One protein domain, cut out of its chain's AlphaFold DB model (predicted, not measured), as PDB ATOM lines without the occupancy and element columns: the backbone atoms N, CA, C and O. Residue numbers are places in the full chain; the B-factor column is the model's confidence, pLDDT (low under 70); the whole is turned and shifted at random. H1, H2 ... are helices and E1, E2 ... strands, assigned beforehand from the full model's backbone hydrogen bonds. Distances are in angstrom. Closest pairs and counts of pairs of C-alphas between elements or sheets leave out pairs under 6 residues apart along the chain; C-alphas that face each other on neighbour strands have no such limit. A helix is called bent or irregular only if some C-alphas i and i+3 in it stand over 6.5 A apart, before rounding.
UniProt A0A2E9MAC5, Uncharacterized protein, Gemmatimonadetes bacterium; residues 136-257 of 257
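What this domain is: This is residues 136 to 257 of the 257 residues of an uncharacterized protein of Gemmatimonadetes bacterium (UniProt A0A2E9MAC5). One twisted sheet curls into a loose barrel that is not fully closed, with E3, E2, E8, E7, E6 and E5 round it; H1 sits at one end, where the sheet curls round it. Beyond the other end the hairpin of E7 and E8 reaches out as a narrow arm, while H2 and the tip of the E2 and E3 hairpin reach out in another direction. The printed part has 122 residues, with two named helices and eight named strands in the order E1 H1 E2 E3 E4 E5 H2 E6 E7 E8. The sheet is branched and antiparallel, and the class is mostly strand. The whole is only just compact, close to loose, with a radius of gyration of the C-alphas of 16.1 A and spans of 48 by 35 by 23 A.

How they stand to each other: E1, residues 136 to 140, is an edge strand, antiparallel to E8, residues 237 to 256; N 139 and O 256 are 2.9 A apart. H1, residues 143 to 151, is on the sheet; its closest C-alphas to E4, residues 178 to 181, are those of Ala 147 and Ala 180, 5.3 A apart. E2, residues 156 to 164, forms a hairpin with E3, residues 167 to 174, at 165 degrees, with N 160 and O 171 at 2.9 A. E8 lies on the other side of E2, with N 253 and O 159 at 2.9 A. E4 forms a hairpin with E5, residues 186 to 196, with N 179 and O 188 at 2.9 A. The closest C-alphas of E3 and E5 are those of Tyr 173 and Val 194, 7.0 A apart. H2, residues 203 to 209, is irregular, with C-alphas 204 and 207 8.0 A apart, and only just not on the sheet, with 4 pairs of C-alphas within 10 A. E6, residues 211 to 219, is antiparallel to E5, with N 194 and O 213 at 2.8 A. E6, E7, residues 222 to 234, and E8 form a meander, each strand the antiparallel neighbour of the one before; N 216 and O 224 are 2.9 A apart, N 225 and O 246 2.8 A. Every O i to N i+4 pair of H1 is within hydrogen-bond range; H2 has 0 of 3, and 2 of 4 O i to N i+3 pairs.

Where its parts are: E1 begins at C-alpha 136, (185.460, 102.571, 152.834). E2 is 25.7 A long, E5 25.6 A, E7 34.6 A and E8 43.0 A. E5 bends by 79 degrees at residue 193, E7 by 51 degrees at residue 230 and E8 by 94 degrees at residue 251. E7 ends at C-alpha 234, (154.410, 136.157, 137.941), and E8 at C-alpha 256, (189.022, 110.621, 148.185).

The domain as a whole: The two C-alphas farthest apart, those of Glu 137 and Gln 235, are 52.2 A apart. The printed part has no cut and no long link. Its mean pLDDT is 95.8, and no printed residue is under 70.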
ATOM      1  N   ALA A 136     184.147 102.952 153.326       97.62
ATOM      2  CA  ALA A 136     185.460 102.571 152.834       97.62
ATOM      3  C   ALA A 136     186.548 103.480 153.422       97.62
ATOM      4  O   ALA A 136     186.270 104.575 153.921       97.62
ATOM      5  N   GLU A 137     187.791 102.999 153.382       97.88
ATOM      6  CA  GLU A 137     188.949 103.824 153.715       97.88
ATOM      7  C   GLU A 137     189.118 104.915 152.662       97.88
ATOM      8  O   GLU A 137     189.149 104.627 151.471       97.88
ATOM      9  N   ALA A 138     189.236 106.154 153.124       97.44
ATOM     10  CA  ALA A 138     189.476 107.321 152.301       97.44
ATOM     11  C   ALA A 138     190.693 108.100 152.809       97.44
ATOM     12  O   ALA A 138     191.024 108.132 154.006       97.44
ATOM     13  N   GLU A 139     191.359 108.759 151.877       97.12
ATOM     14  CA  GLU A 139     192.409 109.724 152.144       97.12
ATOM     15  C   GLU A 139     191.786 111.085 152.461       97.12
ATOM     16  O   GLU A 139     190.904 111.531 151.735       97.12
ATOM     17  N   SER A 140     192.247 111.735 153.533       95.69
ATOM     18  CA  SER A 140     191.890 113.128 153.818       95.69
ATOM     19  C   SER A 140     192.812 114.032 153.018       95.69
ATOM     20  O   SER A 140     194.031 113.864 153.073       95.69
ATOM     21  N   LEU A 141     192.223 114.927 152.233       93.69
ATOM     22  CA  LEU A 141     192.933 115.714 151.241       93.69
ATOM     23  C   LEU A 141     193.246 117.096 151.793       93.69
ATOM     24  O   LEU A 141     192.366 117.801 152.287       93.69
ATOM     25  N   ASP A 142     194.499 117.507 151.645       91.31
ATOM     26  CA  ASP A 142     194.864 118.908 151.778       91.31
ATOM     27  C   ASP A 142     194.560 119.677 150.475       91.31
ATOM     28  O   ASP A 142     193.914 119.192 149.539       91.31
ATOM     29  N   ARG A 143     195.023 120.923 150.403       86.06
ATOM     30  CA  ARG A 143     194.818 121.787 149.235       86.06
ATOM     31  C   ARG A 143     195.411 121.225 147.945       86.06
ATOM     32  O   ARG A 143     194.719 121.188 146.933       86.06
ATOM     33  N   ALA A 144     196.660 120.773 147.982       86.75
ATOM     34  CA  ALA A 144     197.322 120.239 146.797       86.75
ATOM     35  C   ALA A 144     196.735 118.870 146.418       86.75
ATOM     36  O   ALA A 144     196.423 118.623 145.254       86.75
ATOM     37  N   GLY A 145     196.510 118.008 147.414       92.81
ATOM     38  CA  GLY A 145     195.925 116.685 147.233       92.81
ATOM     39  C   GLY A 145     194.503 116.735 146.680       92.81
ATOM     40  O   GLY A 145     194.154 115.914 145.837       92.81
ATOM     41  N   SER A 146     193.692 117.715 147.092       93.38
ATOM     42  CA  SER A 146     192.329 117.867 146.569       93.38
ATOM     43  C   SER A 146     192.307 118.274 145.097       93.38
ATOM     44  O   SER A 146     191.551 117.675 144.337       93.38
ATOM     45  N   ALA A 147     193.162 119.206 144.665       93.81
ATOM     46  CA  ALA A 147     193.242 119.593 143.257       93.81
ATOM     47  C   ALA A 147     193.728 118.420 142.387       93.81
ATOM     48  O   ALA A 147     193.132 118.125 141.351       93.81
ATOM     49  N   GLN A 148     194.749 117.689 142.851       94.94
ATOM     50  CA  GLN A 148     195.247 116.508 142.146       94.94
ATOM     51  C   GLN A 148     194.191 115.395 142.066       94.94
ATOM     52  O   GLN A 148     194.012 114.801 141.007       94.94
ATOM     53  N   ALA A 149     193.439 115.146 143.143       95.69
ATOM     54  CA  ALA A 149     192.373 114.145 143.146       95.69
ATOM     55  C   ALA A 149     191.290 114.428 142.091       95.69
ATOM     56  O   ALA A 149     190.779 113.485 141.481       95.69
ATOM     57  N   VAL A 150     190.984 115.707 141.835       95.88
ATOM     58  CA  VAL A 150     190.081 116.120 140.750       95.88
ATOM     59  C   VAL A 150     190.669 115.770 139.383       95.88
ATOM     60  O   VAL A 150     189.986 115.149 138.571       95.88
ATOM     61  N   LEU A 151     191.935 116.123 139.132       95.50
ATOM     62  CA  LEU A 151     192.612 115.829 137.861       95.50
ATOM     63  C   LEU A 151     192.730 114.320 137.594       95.50
ATOM     64  O   LEU A 151     192.604 113.873 136.452       95.50
ATOM     65  N   ASP A 152     192.895 113.533 138.655       96.75
ATOM     66  CA  ASP A 152     192.989 112.074 138.600       96.75
ATOM     67  C   ASP A 152     191.618 111.380 138.478       96.75
ATOM     68  O   ASP A 152     191.556 110.154 138.381       96.75
ATOM     69  N   ASN A 153     190.510 112.134 138.453       96.38
ATOM     70  CA  ASN A 153     189.133 111.618 138.451       96.38
ATOM     71  C   ASN A 153     188.837 110.667 139.624       96.38
ATOM     72  O   ASN A 153     188.088 109.694 139.481       96.38
ATOM     73  N   ARG A 154     189.431 110.926 140.795       97.06
ATOM     74  CA  ARG A 154     189.145 110.137 141.997       97.06
ATOM     75  C   ARG A 154     187.715 110.387 142.461       97.06
ATOM     76  O   ARG A 154     187.183 111.489 142.339       97.06
ATOM     77  N   ILE A 155     187.093 109.360 143.038       97.12
ATOM     78  CA  ILE A 155     185.786 109.514 143.682       97.12
ATOM     79  C   ILE A 155     186.002 110.315 144.961       97.12
ATOM     80  O   ILE A 155     186.697 109.861 145.870       97.12
ATOM     81  N   MET A 156     185.395 111.497 145.018       97.50
ATOM     82  CA  MET A 156     185.527 112.427 146.131       97.50
ATOM     83  C   MET A 156     184.223 112.548 146.913       97.50
ATOM     84  O   MET A 156     183.124 112.558 146.352       97.50
ATOM     85  N   VAL A 157     184.351 112.693 148.226       98.00
ATOM     86  CA  VAL A 157     183.244 112.979 149.138       98.00
ATOM     87  C   VAL A 157     183.633 114.122 150.056       98.00
ATOM     88  O   VAL A 157     184.807 114.317 150.373       98.00
ATOM     89  N   ALA A 158     182.641 114.893 150.475       97.69
ATOM     90  CA  ALA A 158     182.822 115.985 151.408       97.69
ATOM     91  C   ALA A 158     182.071 115.692 152.703       97.69
ATOM     92  O   ALA A 158     181.000 115.078 152.704       97.69
ATOM     93  N   ARG A 159     182.642 116.164 153.808       97.94
ATOM     94  CA  ARG A 159     182.014 116.189 155.125       97.94
ATOM     95  C   ARG A 159     182.018 117.626 155.619       97.94
ATOM     96  O   ARG A 159     183.082 118.199 155.823       97.94
ATOM     97  N   THR A 160     180.836 118.186 155.844       98.31
ATOM     98  CA  THR A 160     180.664 119.536 156.390       98.31
ATOM     99  C   THR A 160     179.992 119.446 157.751       98.31
ATOM    100  O   THR A 160     178.902 118.886 157.877       98.31
ATOM    101  N   GLN A 161     180.640 119.995 158.773       98.44
ATOM    102  CA  GLN A 161     180.136 120.047 160.145       98.44
ATOM    103  C   GLN A 161     179.873 121.493 160.549       98.44
ATOM    104  O   GLN A 161     180.718 122.351 160.317       98.44
ATOM    105  N   TYR A 162     178.725 121.779 161.148       98.38
ATOM    106  CA  TYR A 162     178.378 123.120 161.617       98.38
ATOM    107  C   TYR A 162     177.349 123.055 162.744       98.38
ATOM    108  O   TYR A 162     176.762 122.005 163.014       98.38
ATOM    109  N   THR A 163     177.121 124.186 163.404       98.25
ATOM    110  CA  THR A 163     176.080 124.328 164.426       98.25
ATOM    111  C   THR A 163     174.983 125.252 163.918       98.25
ATOM    112  O   THR A 163     175.269 126.288 163.315       98.25
ATOM    113  N   ASP A 164     173.729 124.897 164.181       97.31
ATOM    114  CA  ASP A 164     172.572 125.745 163.909       97.31
ATOM    115  C   ASP A 164     171.592 125.688 165.083       97.31
ATOM    116  O   ASP A 164     170.976 124.655 165.353       97.31
ATOM    117  N   GLY A 165     171.490 126.788 165.831       95.50
ATOM    118  CA  GLY A 165     170.730 126.824 167.080       95.50
ATOM    119  C   GLY A 165     171.219 125.755 168.076       95.50
ATOM    120  O   GLY A 165     172.400 125.763 168.425       95.50
ATOM    121  N   PRO A 166     170.345 124.850 168.560       96.56
ATOM    122  CA  PRO A 166     170.719 123.788 169.497       96.56
ATOM    123  C   PRO A 166     171.358 122.561 168.822       96.56
ATOM    124  O   PRO A 166     171.702 121.603 169.518       96.56
ATOM    125  N   TYR A 167     171.477 122.554 167.489       98.50
ATOM    126  CA  TYR A 167     171.839 121.366 166.724       98.50
ATOM    127  C   TYR A 167     173.281 121.384 166.239       98.50
ATOM    128  O   TYR A 167     173.723 122.325 165.584       98.50
ATOM    129  N   GLU A 168     173.988 120.286 166.489       98.69
ATOM    130  CA  GLU A 168     175.234 119.954 165.800       98.69
ATOM    131  C   GLU A 168     174.886 119.137 164.553       98.69
ATOM    132  O   GLU A 168     174.292 118.058 164.643       98.69
ATOM    133  N   ILE A 169     175.234 119.659 163.380       98.75
ATOM    134  CA  ILE A 169     174.861 119.092 162.087       98.75
ATOM    135  C   ILE A 169     176.124 118.620 161.375       98.75
ATOM    136  O   ILE A 169     177.106 119.346 161.254       98.75
ATOM    137  N   THR A 170     176.097 117.386 160.885       98.75
ATOM    138  CA  THR A 170     177.104 116.833 159.977       98.75
ATOM    139  C   THR A 170     176.407 116.386 158.708       98.75
ATOM    140  O   THR A 170     175.542 115.515 158.766       98.75
ATOM    141  N   ILE A 171     176.792 116.948 157.570       98.44
ATOM    142  CA  ILE A 171     176.358 116.481 156.255       98.44
ATOM    143  C   ILE A 171     177.542 115.831 155.538       98.44
ATOM    144  O   ILE A 171     178.621 116.412 155.443       98.44
ATOM    145  N   GLU A 172     177.340 114.610 155.061       98.69
ATOM    146  CA  GLU A 172     178.268 113.883 154.194       98.69
ATOM    147  C   GLU A 172     177.609 113.710 152.826       98.69
ATOM    148  O   GLU A 172     176.422 113.383 152.758       98.69
ATOM    149  N   TYR A 173     178.346 113.957 151.744       98.62
ATOM    150  CA  TYR A 173     177.797 113.963 150.383       98.62
ATOM    151  C   TYR A 173     178.887 113.722 149.322       98.62
ATOM    152  O   TYR A 173     180.056 114.050 149.553       98.62
ATOM    153  N   PRO A 174     178.542 113.153 148.151       98.19
ATOM    154  CA  PRO A 174     179.476 113.015 147.045       98.19
ATOM    155  C   PRO A 174     179.774 114.378 146.411       98.19
ATOM    156  O   PRO A 174     178.885 115.211 146.195       98.19
ATOM    157  N   VAL A 175     181.038 114.593 146.056       97.56
ATOM    158  CA  VAL A 175     181.457 115.752 145.266       97.56
ATOM    159  C   VAL A 175     181.217 115.421 143.794       97.56
ATOM    160  O   VAL A 175     182.039 114.778 143.149       97.56
ATOM    161  N   LYS A 176     180.052 115.820 143.274       96.19
ATOM    162  CA  LYS A 176     179.642 115.548 141.883       96.19
ATOM    163  C   LYS A 176     180.170 116.590 140.899       96.19
ATOM    164  O   LYS A 176     180.322 116.317 139.713       96.19
ATOM    165  N   THR A 177     180.415 117.803 141.376       96.75
ATOM    166  CA  THR A 177     180.931 118.912 140.576       96.75
ATOM    167  C   THR A 177     181.872 119.741 141.440       96.75
ATOM    168  O   THR A 177     181.619 119.983 142.623       96.75
ATOM    169  N   VAL A 178     183.016 120.085 140.859       96.31
ATOM    170  CA  VAL A 178     184.136 120.703 141.560       96.31
ATOM    171  C   VAL A 178     184.978 121.487 140.568       96.31
ATOM    172  O   VAL A 178     185.301 121.000 139.487       96.31
ATOM    173  N   ASN A 179     185.329 122.711 140.944       95.25
ATOM    174  CA  ASN A 179     186.333 123.496 140.241       95.25
ATOM    175  C   ASN A 179     187.681 123.269 140.922       95.25
ATOM    176  O   ASN A 179     187.753 123.329 142.149       95.25
ATOM    177  N   ALA A 180     188.736 123.045 140.148       93.81
ATOM    178  CA  ALA A 180     190.093 122.906 140.661       93.81
ATOM    179  C   ALA A 180     191.053 123.811 139.887       93.81
ATOM    180  O   ALA A 180     190.865 124.066 138.698       93.81
ATOM    181  N   ASN A 181     192.074 124.298 140.581       90.69
ATOM    182  CA  ASN A 181     193.231 124.947 139.988       90.69
ATOM    183  C   ASN A 181     194.465 124.402 140.714       90.69
ATOM    184  O   ASN A 181     194.628 124.596 141.918       90.69
ATOM    185  N   ASP A 182     195.271 123.648 139.981       87.00
ATOM    186  CA  ASP A 182     196.458 122.947 140.459       87.00
ATOM    187  C   ASP A 182     197.627 123.894 140.737       87.00
ATOM    188  O   ASP A 182     198.306 123.722 141.748       87.00
ATOM    189  N   ASP A 183     197.800 124.937 139.922       86.50
ATOM    190  CA  ASP A 183     198.828 125.965 140.130       86.50
ATOM    191  C   ASP A 183     198.673 126.688 141.485       86.50
ATOM    192  O   ASP A 183     199.650 126.932 142.196       86.50
ATOM    193  N   GLU A 184     197.436 127.002 141.875       84.00
ATOM    194  CA  GLU A 184     197.093 127.729 143.105       84.00
ATOM    195  C   GLU A 184     196.714 126.795 144.275       84.00
ATOM    196  O   GLU A 184     196.440 127.262 145.388       84.00
ATOM    197  N   GLY A 185     196.665 125.473 144.048       78.81
ATOM    198  CA  GLY A 185     196.224 124.486 145.042       78.81
ATOM    199  C   GLY A 185     194.793 124.743 145.533       78.81
ATOM    200  O   GLY A 185     194.511 124.728 146.734       78.81
ATOM    201  N   PHE A 186     193.900 125.080 144.607       85.44
ATOM    202  CA  PHE A 186     192.513 125.445 144.859       85.44
ATOM    203  C   PHE A 186     191.582 124.300 144.475       85.44
ATOM    204  O   PHE A 186     191.684 123.754 143.379       85.44
ATOM    205  N   THR A 187     190.598 124.042 145.334       92.81
ATOM    206  CA  THR A 187     189.450 123.187 145.032       92.81
ATOM    207  C   THR A 187     188.198 123.842 145.603       92.81
ATOM    208  O   THR A 187     188.196 124.285 146.753       92.81
ATOM    209  N   GLN A 188     187.134 123.906 144.811       95.31
ATOM    210  CA  GLN A 188     185.825 124.390 145.231       95.31
ATOM    211  C   GLN A 188     184.752 123.414 144.754       95.31
ATOM    212  O   GLN A 188     184.330 123.486 143.594       95.31
ATOM    213  N   PRO A 189     184.312 122.494 145.627       96.06
ATOM    214  CA  PRO A 189     183.080 121.757 145.407       96.06
ATOM    215  C   PRO A 189     181.917 122.730 145.224       96.06
ATOM    216  O   PRO A 189     181.825 123.730 145.935       96.06
ATOM    217  N   ASP A 190     181.047 122.418 144.275       96.00
ATOM    218  CA  ASP A 190     179.747 123.051 144.066       96.00
ATOM    219  C   ASP A 190     178.795 121.933 143.657       96.00
ATOM    220  O   ASP A 190     178.753 121.514 142.503       96.00
ATOM    221  N   THR A 191     178.139 121.333 144.644       96.94
ATOM    222  CA  THR A 191     177.400 120.085 144.459       96.94
ATOM    223  C   THR A 191     176.092 120.119 145.226       96.94
ATOM    224  O   THR A 191     175.907 120.869 146.184       96.94
ATOM    225  N   GLY A 192     175.163 119.279 144.802       95.38
ATOM    226  CA  GLY A 192     173.873 119.136 145.438       95.38
ATOM    227  C   GLY A 192     173.007 118.090 144.740       95.38
ATOM    228  O   GLY A 192     173.413 117.517 143.725       95.38
ATOM    229  N   PRO A 193     171.802 117.846 145.271       96.81
ATOM    230  CA  PRO A 193     171.287 118.451 146.496       96.81
ATOM    231  C   PRO A 193     171.925 117.875 147.778       96.81
ATOM    232  O   PRO A 193     172.247 116.696 147.849       96.81
ATOM    233  N   VAL A 194     172.052 118.708 148.810       98.50
ATOM    234  CA  VAL A 194     172.277 118.322 150.213       98.50
ATOM    235  C   VAL A 194     171.076 118.725 151.068       98.50
ATOM    236  O   VAL A 194     170.256 119.554 150.657       98.50
ATOM    237  N   LEU A 195     170.962 118.140 152.262       98.56
ATOM    238  CA  LEU A 195     169.903 118.476 153.214       98.56
ATOM    239  C   LEU A 195     170.269 119.698 154.059       98.56
ATOM    240  O   LEU A 195     171.384 119.811 154.566       98.56
ATOM    241  N   VAL A 196     169.287 120.571 154.271       98.31
ATOM    242  CA  VAL A 196     169.365 121.669 155.239       98.31
ATOM    243  C   VAL A 196     168.262 121.499 156.271       98.31
ATOM    244  O   VAL A 196     167.087 121.351 155.930       98.31
ATOM    245  N   VAL A 197     168.665 121.520 157.539       97.38
ATOM    246  CA  VAL A 197     167.773 121.384 158.690       97.38
ATOM    247  C   VAL A 197     167.109 122.729 158.980       97.38
ATOM    248  O   VAL A 197     167.770 123.767 158.973       97.38
ATOM    249  N   ASP A 198     165.811 122.712 159.265       96.75
ATOM    250  CA  ASP A 198     165.129 123.852 159.877       96.75
ATOM    251  C   ASP A 198     165.328 123.800 161.397       96.75
ATOM    252  O   ASP A 198     164.627 123.078 162.107       96.75
ATOM    253  N   ALA A 199     166.309 124.558 161.891       95.50
ATOM    254  CA  ALA A 199     166.664 124.583 163.308       95.50
ATOM    255  C   ALA A 199     165.614 125.262 164.210       95.50
ATOM    256  O   ALA A 199     165.778 125.279 165.428       95.50
ATOM    257  N   SER A 200     164.540 125.822 163.638       96.56
ATOM    258  CA  SER A 200     163.414 126.347 164.418       96.56
ATOM    259  C   SER A 200     162.445 125.258 164.885       96.56
ATOM    260  O   SER A 200     161.648 125.489 165.797       96.56
ATOM    261  N   LEU A 201     162.513 124.070 164.275       97.50
ATOM    262  CA  LEU A 201     161.650 122.946 164.607       97.50
ATOM    263  C   LEU A 201     162.177 122.143 165.801       97.50
ATOM    264  O   LEU A 201     163.388 122.007 165.958       97.50
ATOM    265  N   PRO A 202     161.287 121.531 166.602       97.12
ATOM    266  CA  PRO A 202     161.688 120.557 167.608       97.12
ATOM    267  C   PRO A 202     162.419 119.359 166.993       97.12
ATOM    268  O   PRO A 202     162.106 118.911 165.891       97.12
ATOM    269  N   PHE A 203     163.319 118.747 167.765       97.19
ATOM    270  CA  PHE A 203     164.146 117.620 167.320       97.19
ATOM    271  C   PHE A 203     163.346 116.421 166.768       97.19
ATOM    272  O   PHE A 203     163.781 115.743 165.834       97.19
ATOM    273  N   GLY A 204     162.162 116.163 167.334       96.75
ATOM    274  CA  GLY A 204     161.254 115.107 166.872       96.75
ATOM    275  C   GLY A 204     160.647 115.380 165.495       96.75
ATOM    276  O   GLY A 204     160.391 114.441 164.753       96.75
ATOM    277  N   ASP A 205     160.544 116.645 165.096       97.31
ATOM    278  CA  ASP A 205     159.793 117.053 163.911       97.31
ATOM    279  C   ASP A 205     160.699 117.452 162.734       97.31
ATOM    280  O   ASP A 205     160.214 117.827 161.670       97.31
ATOM    281  N   LEU A 206     162.026 117.364 162.889       98.12
ATOM    282  CA  LEU A 206     163.002 117.886 161.920       98.12
ATOM    283  C   LEU A 206     162.784 117.410 160.476       98.12
ATOM    284  O   LEU A 206     163.063 118.168 159.546       98.12
ATOM    285  N   ILE A 207     162.267 116.192 160.260       98.19
ATOM    286  CA  ILE A 207     162.059 115.659 158.905       98.19
ATOM    287  C   ILE A 207     161.116 116.535 158.066       98.19
ATOM    288  O   ILE A 207     161.339 116.707 156.867       98.19
ATOM    289  N   GLN A 208     160.100 117.152 158.682       96.75
ATOM    290  CA  GLN A 208     159.125 117.977 157.963       96.75
ATOM    291  C   GLN A 208     159.754 119.276 157.427       96.75
ATOM    292  O   GLN A 208     159.334 119.795 156.388       96.75
ATOM    293  N   GLY A 209     160.802 119.761 158.101       96.38
ATOM    294  CA  GLY A 209     161.528 120.985 157.765       96.38
ATOM    295  C   GLY A 209     162.666 120.803 156.765       96.38
ATOM    296  O   GLY A 209     163.212 121.806 156.315       96.38
ATOM    297  N   MET A 210     163.011 119.567 156.382       97.62
ATOM    298  CA  MET A 210     164.164 119.281 155.516       97.62
ATOM    299  C   MET A 210     164.083 120.022 154.177       97.62
ATOM    300  O   MET A 210     163.206 119.751 153.348       97.62
ATOM    301  N   GLN A 211     165.009 120.947 153.952       97.56
ATOM    302  CA  GLN A 211     165.151 121.662 152.686       97.56
ATOM    303  C   GLN A 211     166.234 121.016 151.823       97.56
ATOM    304  O   GLN A 211     167.118 120.321 152.323       97.56
ATOM    305  N   LEU A 212     166.165 121.278 150.520       98.38
ATOM    306  CA  LEU A 212     167.204 120.908 149.562       98.38
ATOM    307  C   LEU A 212     168.074 122.135 149.287       98.38
ATOM    308  O   LEU A 212     167.542 123.235 149.127       98.38
ATOM    309  N   ALA A 213     169.383 121.953 149.188       98.56
ATOM    310  CA  ALA A 213     170.307 123.021 148.821       98.56
ATOM    311  C   ALA A 213     171.431 122.511 147.922       98.56
ATOM    312  O   ALA A 213     171.767 121.332 147.965       98.56
ATOM    313  N   TYR A 214     172.036 123.404 147.148       98.50
ATOM    314  CA  TYR A 214     173.418 123.211 146.712       98.50
ATOM    315  C   TYR A 214     174.353 123.732 147.797       98.50
ATOM    316  O   TYR A 214     173.992 124.649 148.536       98.50
ATOM    317  N   ILE A 215     175.536 123.140 147.903       98.38
ATOM    318  CA  ILE A 215     176.587 123.576 148.813       98.38
ATOM    319  C   ILE A 215     177.864 123.844 148.029       98.38
ATOM    320  O   ILE A 215     178.304 123.014 147.231       98.38
ATOM    321  N   ALA A 216     178.464 124.998 148.302       97.69
ATOM    322  CA  ALA A 216     179.764 125.367 147.780       97.69
ATOM    323  C   ALA A 216     180.688 125.845 148.899       97.69
ATOM    324  O   ALA A 216     180.272 126.547 149.821       97.69
ATOM    325  N   PHE A 217     181.963 125.483 148.816       95.31
ATOM    326  CA  PHE A 217     182.986 126.006 149.714       95.31
ATOM    327  C   PHE A 217     184.348 125.987 149.040       95.31
ATOM    328  O   PHE A 217     184.640 125.126 148.224       95.31
ATOM    329  N   HIS A 218     185.196 126.937 149.408       82.88
ATOM    330  CA  HIS A 218     186.586 127.016 148.942       82.88
ATOM    331  C   HIS A 218     187.591 126.885 150.109       82.88
ATOM    332  O   HIS A 218     188.802 126.742 149.927       82.88
ATOM    333  N   ARG A 219     187.116 126.971 151.353       72.81
ATOM    334  CA  ARG A 219     187.956 126.912 152.550       72.81
ATOM    335  C   ARG A 219     187.332 125.991 153.581       72.81
ATOM    336  O   ARG A 219     186.122 125.790 153.611       72.81
ATOM    337  N   ASP A 220     188.178 125.519 154.479       83.06
ATOM    338  CA  ASP A 220     187.795 124.525 155.476       83.06
ATOM    339  C   ASP A 220     186.887 125.106 156.568       83.06
ATOM    340  O   ASP A 220     186.312 124.342 157.324       83.06
ATOM    341  N   SER A 221     186.758 126.437 156.663       93.62
ATOM    342  CA  SER A 221     186.106 127.124 157.788       93.62
ATOM    343  C   SER A 221     184.696 127.672 157.505       93.62
ATOM    344  O   SER A 221     184.093 128.282 158.388       93.62
ATOM    345  N   TRP A 222     184.189 127.559 156.274       96.31
ATOM    346  CA  TRP A 222     182.856 128.050 155.909       96.31
ATOM    347  C   TRP A 222     182.320 127.343 154.671       96.31
ATOM    348  O   TRP A 222     183.087 126.876 153.833       96.31
ATOM    349  N   ALA A 223     181.004 127.320 154.523       97.62
ATOM    350  CA  ALA A 223     180.342 126.931 153.286       97.62
ATOM    351  C   ALA A 223     179.169 127.869 152.994       97.62
ATOM    352  O   ALA A 223     178.663 128.557 153.883       97.62
ATOM    353  N   GLU A 224     178.746 127.923 151.742       97.88
ATOM    354  CA  GLU A 224     177.560 128.647 151.311       97.88
ATOM    355  C   GLU A 224     176.537 127.653 150.776       97.88
ATOM    356  O   GLU A 224     176.826 126.828 149.911       97.88
ATOM    357  N   LEU A 225     175.342 127.712 151.355       98.44
ATOM    358  CA  LEU A 225     174.191 126.922 150.963       98.44
ATOM    359  C   LEU A 225     173.320 127.774 150.046       98.44
ATOM    360  O   LEU A 225     172.883 128.850 150.451       98.44
ATOM    361  N   LEU A 226     173.005 127.281 148.856       98.62
ATOM    362  CA  LEU A 226     171.975 127.858 148.002       98.62
ATOM    363  C   LEU A 226     170.701 127.036 148.181       98.62
ATOM    364  O   LEU A 226     170.576 125.942 147.636       98.62
ATOM    365  N   ILE A 227     169.785 127.532 149.007       98.62
ATOM    366  CA  ILE A 227     168.607 126.796 149.465       98.62
ATOM    367  C   ILE A 227     167.464 126.947 148.461       98.62
ATOM    368  O   ILE A 227     167.177 128.033 147.949       98.62
ATOM    369  N   ARG A 228     166.796 125.823 148.200       98.12
ATOM    370  CA  ARG A 228     165.610 125.734 147.358       98.12
ATOM    371  C   ARG A 228     164.381 126.282 148.070       98.12
ATOM    372  O   ARG A 228     164.045 125.826 149.159       98.12
ATOM    373  N   GLU A 229     163.663 127.183 147.416       97.25
ATOM    374  CA  GLU A 229     162.429 127.782 147.927       97.25
ATOM    375  C   GLU A 229     161.465 128.144 146.783       97.25
ATOM    376  O   GLU A 229     161.882 128.189 145.622       97.25
ATOM    377  N   PRO A 230     160.170 128.374 147.067       97.44
ATOM    378  CA  PRO A 230     159.263 128.975 146.097       97.44
ATOM    379  C   PRO A 230     159.685 130.414 145.770       97.44
ATOM    380  O   PRO A 230     159.845 131.234 146.671       97.44
ATOM    381  N   VAL A 231     159.800 130.730 144.483       98.00
ATOM    382  CA  VAL A 231     160.075 132.071 143.955       98.00
ATOM    383  C   VAL A 231     158.913 132.485 143.060       98.00
ATOM    384  O   VAL A 231     158.543 131.747 142.146       98.00
ATOM    385  N   GLU A 232     158.331 133.654 143.325       97.75
ATOM    386  CA  GLU A 232     157.251 134.213 142.506       97.75
ATOM    387  C   GLU A 232     157.815 134.702 141.162       97.75
ATOM    388  O   GLU A 232     158.690 135.566 141.118       97.75
ATOM    389  N   VAL A 233     157.326 134.133 140.057       97.62
ATOM    390  CA  VAL A 233     157.766 134.460 138.682       97.62
ATOM    391  C   VAL A 233     156.726 135.265 137.906       97.62
ATOM    392  O   VAL A 233     157.037 135.886 136.892       97.62
ATOM    393  N   SER A 234     155.482 135.264 138.378       97.25
ATOM    394  CA  SER A 234     154.410 136.157 137.941       97.25
ATOM    395  C   SER A 234     153.344 136.225 139.035       97.25
ATOM    396  O   SER A 234     153.380 135.419 139.960       97.25
ATOM    397  N   GLN A 235     152.402 137.166 138.939       96.75
ATOM    398  CA  GLN A 235     151.388 137.388 139.974       96.75
ATOM    399  C   GLN A 235     150.657 136.088 140.356       96.75
ATOM    400  O   GLN A 235     149.890 135.544 139.562       96.75
ATOM    401  N   GLY A 236     150.874 135.620 141.588       94.62
ATOM    402  CA  GLY A 236     150.242 134.410 142.122       94.62
ATOM    403  C   GLY A 236     150.781 133.088 141.560       94.62
ATOM    404  O   GLY A 236     150.190 132.041 141.819       94.62
ATOM    405  N   VAL A 237     151.884 133.114 140.806       97.19
ATOM    406  CA  VAL A 237     152.555 131.923 140.272       97.19
ATOM    407  C   VAL A 237     153.974 131.863 140.813       97.19
ATOM    408  O   VAL A 237     154.823 132.690 140.470       97.19
ATOM    409  N   SER A 238     154.241 130.822 141.595       98.31
ATOM    410  CA  SER A 238     155.571 130.525 142.112       98.31
ATOM    411  C   SER A 238     156.096 129.220 141.538       98.31
ATOM    412  O   SER A 238     155.332 128.292 141.283       98.31
ATOM    413  N   VAL A 239     157.411 129.132 141.375       97.81
ATOM    414  CA  VAL A 239     158.126 127.898 141.026       97.81
ATOM    415  C   VAL A 239     159.210 127.654 142.061       97.81
ATOM    416  O   VAL A 239     159.698 128.592 142.685       97.81
ATOM    417  N   TYR A 240     159.608 126.405 142.262       97.56
ATOM    418  CA  TYR A 240     160.745 126.136 143.130       97.56
ATOM    419  C   TYR A 240     162.064 126.436 142.420       97.56
ATOM    420  O   TYR A 240     162.337 125.890 141.350       97.56
ATOM    421  N   HIS A 241     162.913 127.236 143.057       97.62
ATOM    422  CA  HIS A 241     164.250 127.554 142.569       97.62
ATOM    423  C   HIS A 241     165.262 127.572 143.718       97.62
ATOM    424  O   HIS A 241     164.911 127.844 144.866       97.62
ATOM    425  N   PHE A 242     166.523 127.265 143.418       97.88
ATOM    426  CA  PHE A 242     167.632 127.431 144.356       97.88
ATOM    427  C   PHE A 242     168.018 128.914 144.367       97.88
ATOM    428  O   PHE A 242     168.655 129.387 143.434       97.88
ATOM    429  N   ASN A 243     167.560 129.655 145.377       97.50
ATOM    430  CA  ASN A 243     167.571 131.125 145.354       97.50
ATOM    431  C   ASN A 243     168.158 131.748 146.624       97.50
ATOM    432  O   ASN A 243     168.936 132.699 146.555       97.50
ATOM    433  N   ARG A 244     167.816 131.218 147.800       97.94
ATOM    434  CA  ARG A 244     168.242 131.815 149.064       97.94
ATOM    435  C   ARG A 244     169.628 131.338 149.455       97.94
ATOM    436  O   ARG A 244     169.791 130.204 149.903       97.94
ATOM    437  N   SER A 245     170.608 132.228 149.343       97.81
ATOM    438  CA  SER A 245     171.936 132.000 149.910       97.81
ATOM    439  C   SER A 245     171.902 132.050 151.442       97.81
ATOM    440  O   SER A 245     171.245 132.899 152.056       97.81
ATOM    441  N   ARG A 246     172.641 131.133 152.064       97.69
ATOM    442  CA  ARG A 246     172.962 131.120 153.488       97.69
ATOM    443  C   ARG A 246     174.411 130.683 153.673       97.69
ATOM    444  O   ARG A 246     174.739 129.515 153.478       97.69
ATOM    445  N   ARG A 247     175.262 131.592 154.145       97.56
ATOM    446  CA  ARG A 247     176.598 131.228 154.630       97.56
ATOM    447  C   ARG A 247     176.504 130.549 155.996       97.56
ATOM    448  O   ARG A 247     175.758 131.008 156.863       97.56
ATOM    449  N   ILE A 248     177.290 129.498 156.181       97.56
ATOM    450  CA  ILE A 248     177.502 128.814 157.455       97.56
ATOM    451  C   ILE A 248     178.989 128.838 157.803       97.56
ATOM    452  O   ILE A 248     179.838 128.606 156.941       97.56
ATOM    453  N   ASP A 249     179.296 129.115 159.068       97.50
ATOM    454  CA  ASP A 249     180.615 128.827 159.624       97.50
ATOM    455  C   ASP A 249     180.664 127.321 159.887       97.50
ATOM    456  O   ASP A 249     179.781 126.769 160.549       97.50
ATOM    457  N   ALA A 250     181.640 126.642 159.298       97.44
ATOM    458  CA  ALA A 250     181.639 125.190 159.215       97.44
ATOM    459  C   ALA A 250     183.057 124.629 159.252       97.44
ATOM    460  O   ALA A 250     184.013 125.341 158.985       97.44
ATOM    461  N   GLN A 251     183.190 123.343 159.542       97.25
ATOM    462  CA  GLN A 251     184.398 122.578 159.291       97.25
ATOM    463  C   GLN A 251     184.156 121.673 158.081       97.25
ATOM    464  O   GLN A 251     183.338 120.754 158.158       97.25
ATOM    465  N   ASN A 252     184.854 121.935 156.977       96.81
ATOM    466  CA  ASN A 252     184.800 121.120 155.767       96.81
ATOM    467  C   ASN A 252     186.012 120.194 155.680       96.81
ATOM    468  O   ASN A 252     187.140 120.599 155.951       96.81
ATOM    469  N   GLU A 253     185.772 118.965 155.248       95.69
ATOM    470  CA  GLU A 253     186.794 117.975 154.932       95.69
ATOM    471  C   GLU A 253     186.511 117.402 153.540       95.69
ATOM    472  O   GLU A 253     185.369 117.046 153.235       95.69
ATOM    473  N   LEU A 254     187.549 117.312 152.705       96.38
ATOM    474  CA  LEU A 254     187.516 116.604 151.429       96.38
ATOM    475  C   LEU A 254     188.234 115.269 151.563       96.38
ATOM    476  O   LEU A 254     189.348 115.199 152.078       96.38
ATOM    477  N   LEU A 255     187.581 114.220 151.080       97.00
ATOM    478  CA  LEU A 255     188.053 112.848 151.152       97.00
ATOM    479  C   LEU A 255     188.039 112.236 149.751       97.00
ATOM    480  O   LEU A 255     187.112 112.499 148.985       97.00
ATOM    481  N   ALA A 256     189.020 111.397 149.426       97.25
ATOM    482  CA  ALA A 256     189.022 110.621 148.185       97.25
ATOM    483  C   ALA A 256     189.324 109.142 148.422       97.25
ATOM    484  O   ALA A 256     190.107 108.786 149.308       97.25
ATOM    485  N   PHE A 257     188.709 108.303 147.592       95.50
ATOM    486  CA  PHE A 257     188.983 106.869 147.500       95.50
ATOM    487  C   PHE A 257     190.089 106.566 146.482       95.50
ATOM    488  O   PHE A 257     190.412 107.455 145.653       95.50
TER     489      PHE A 257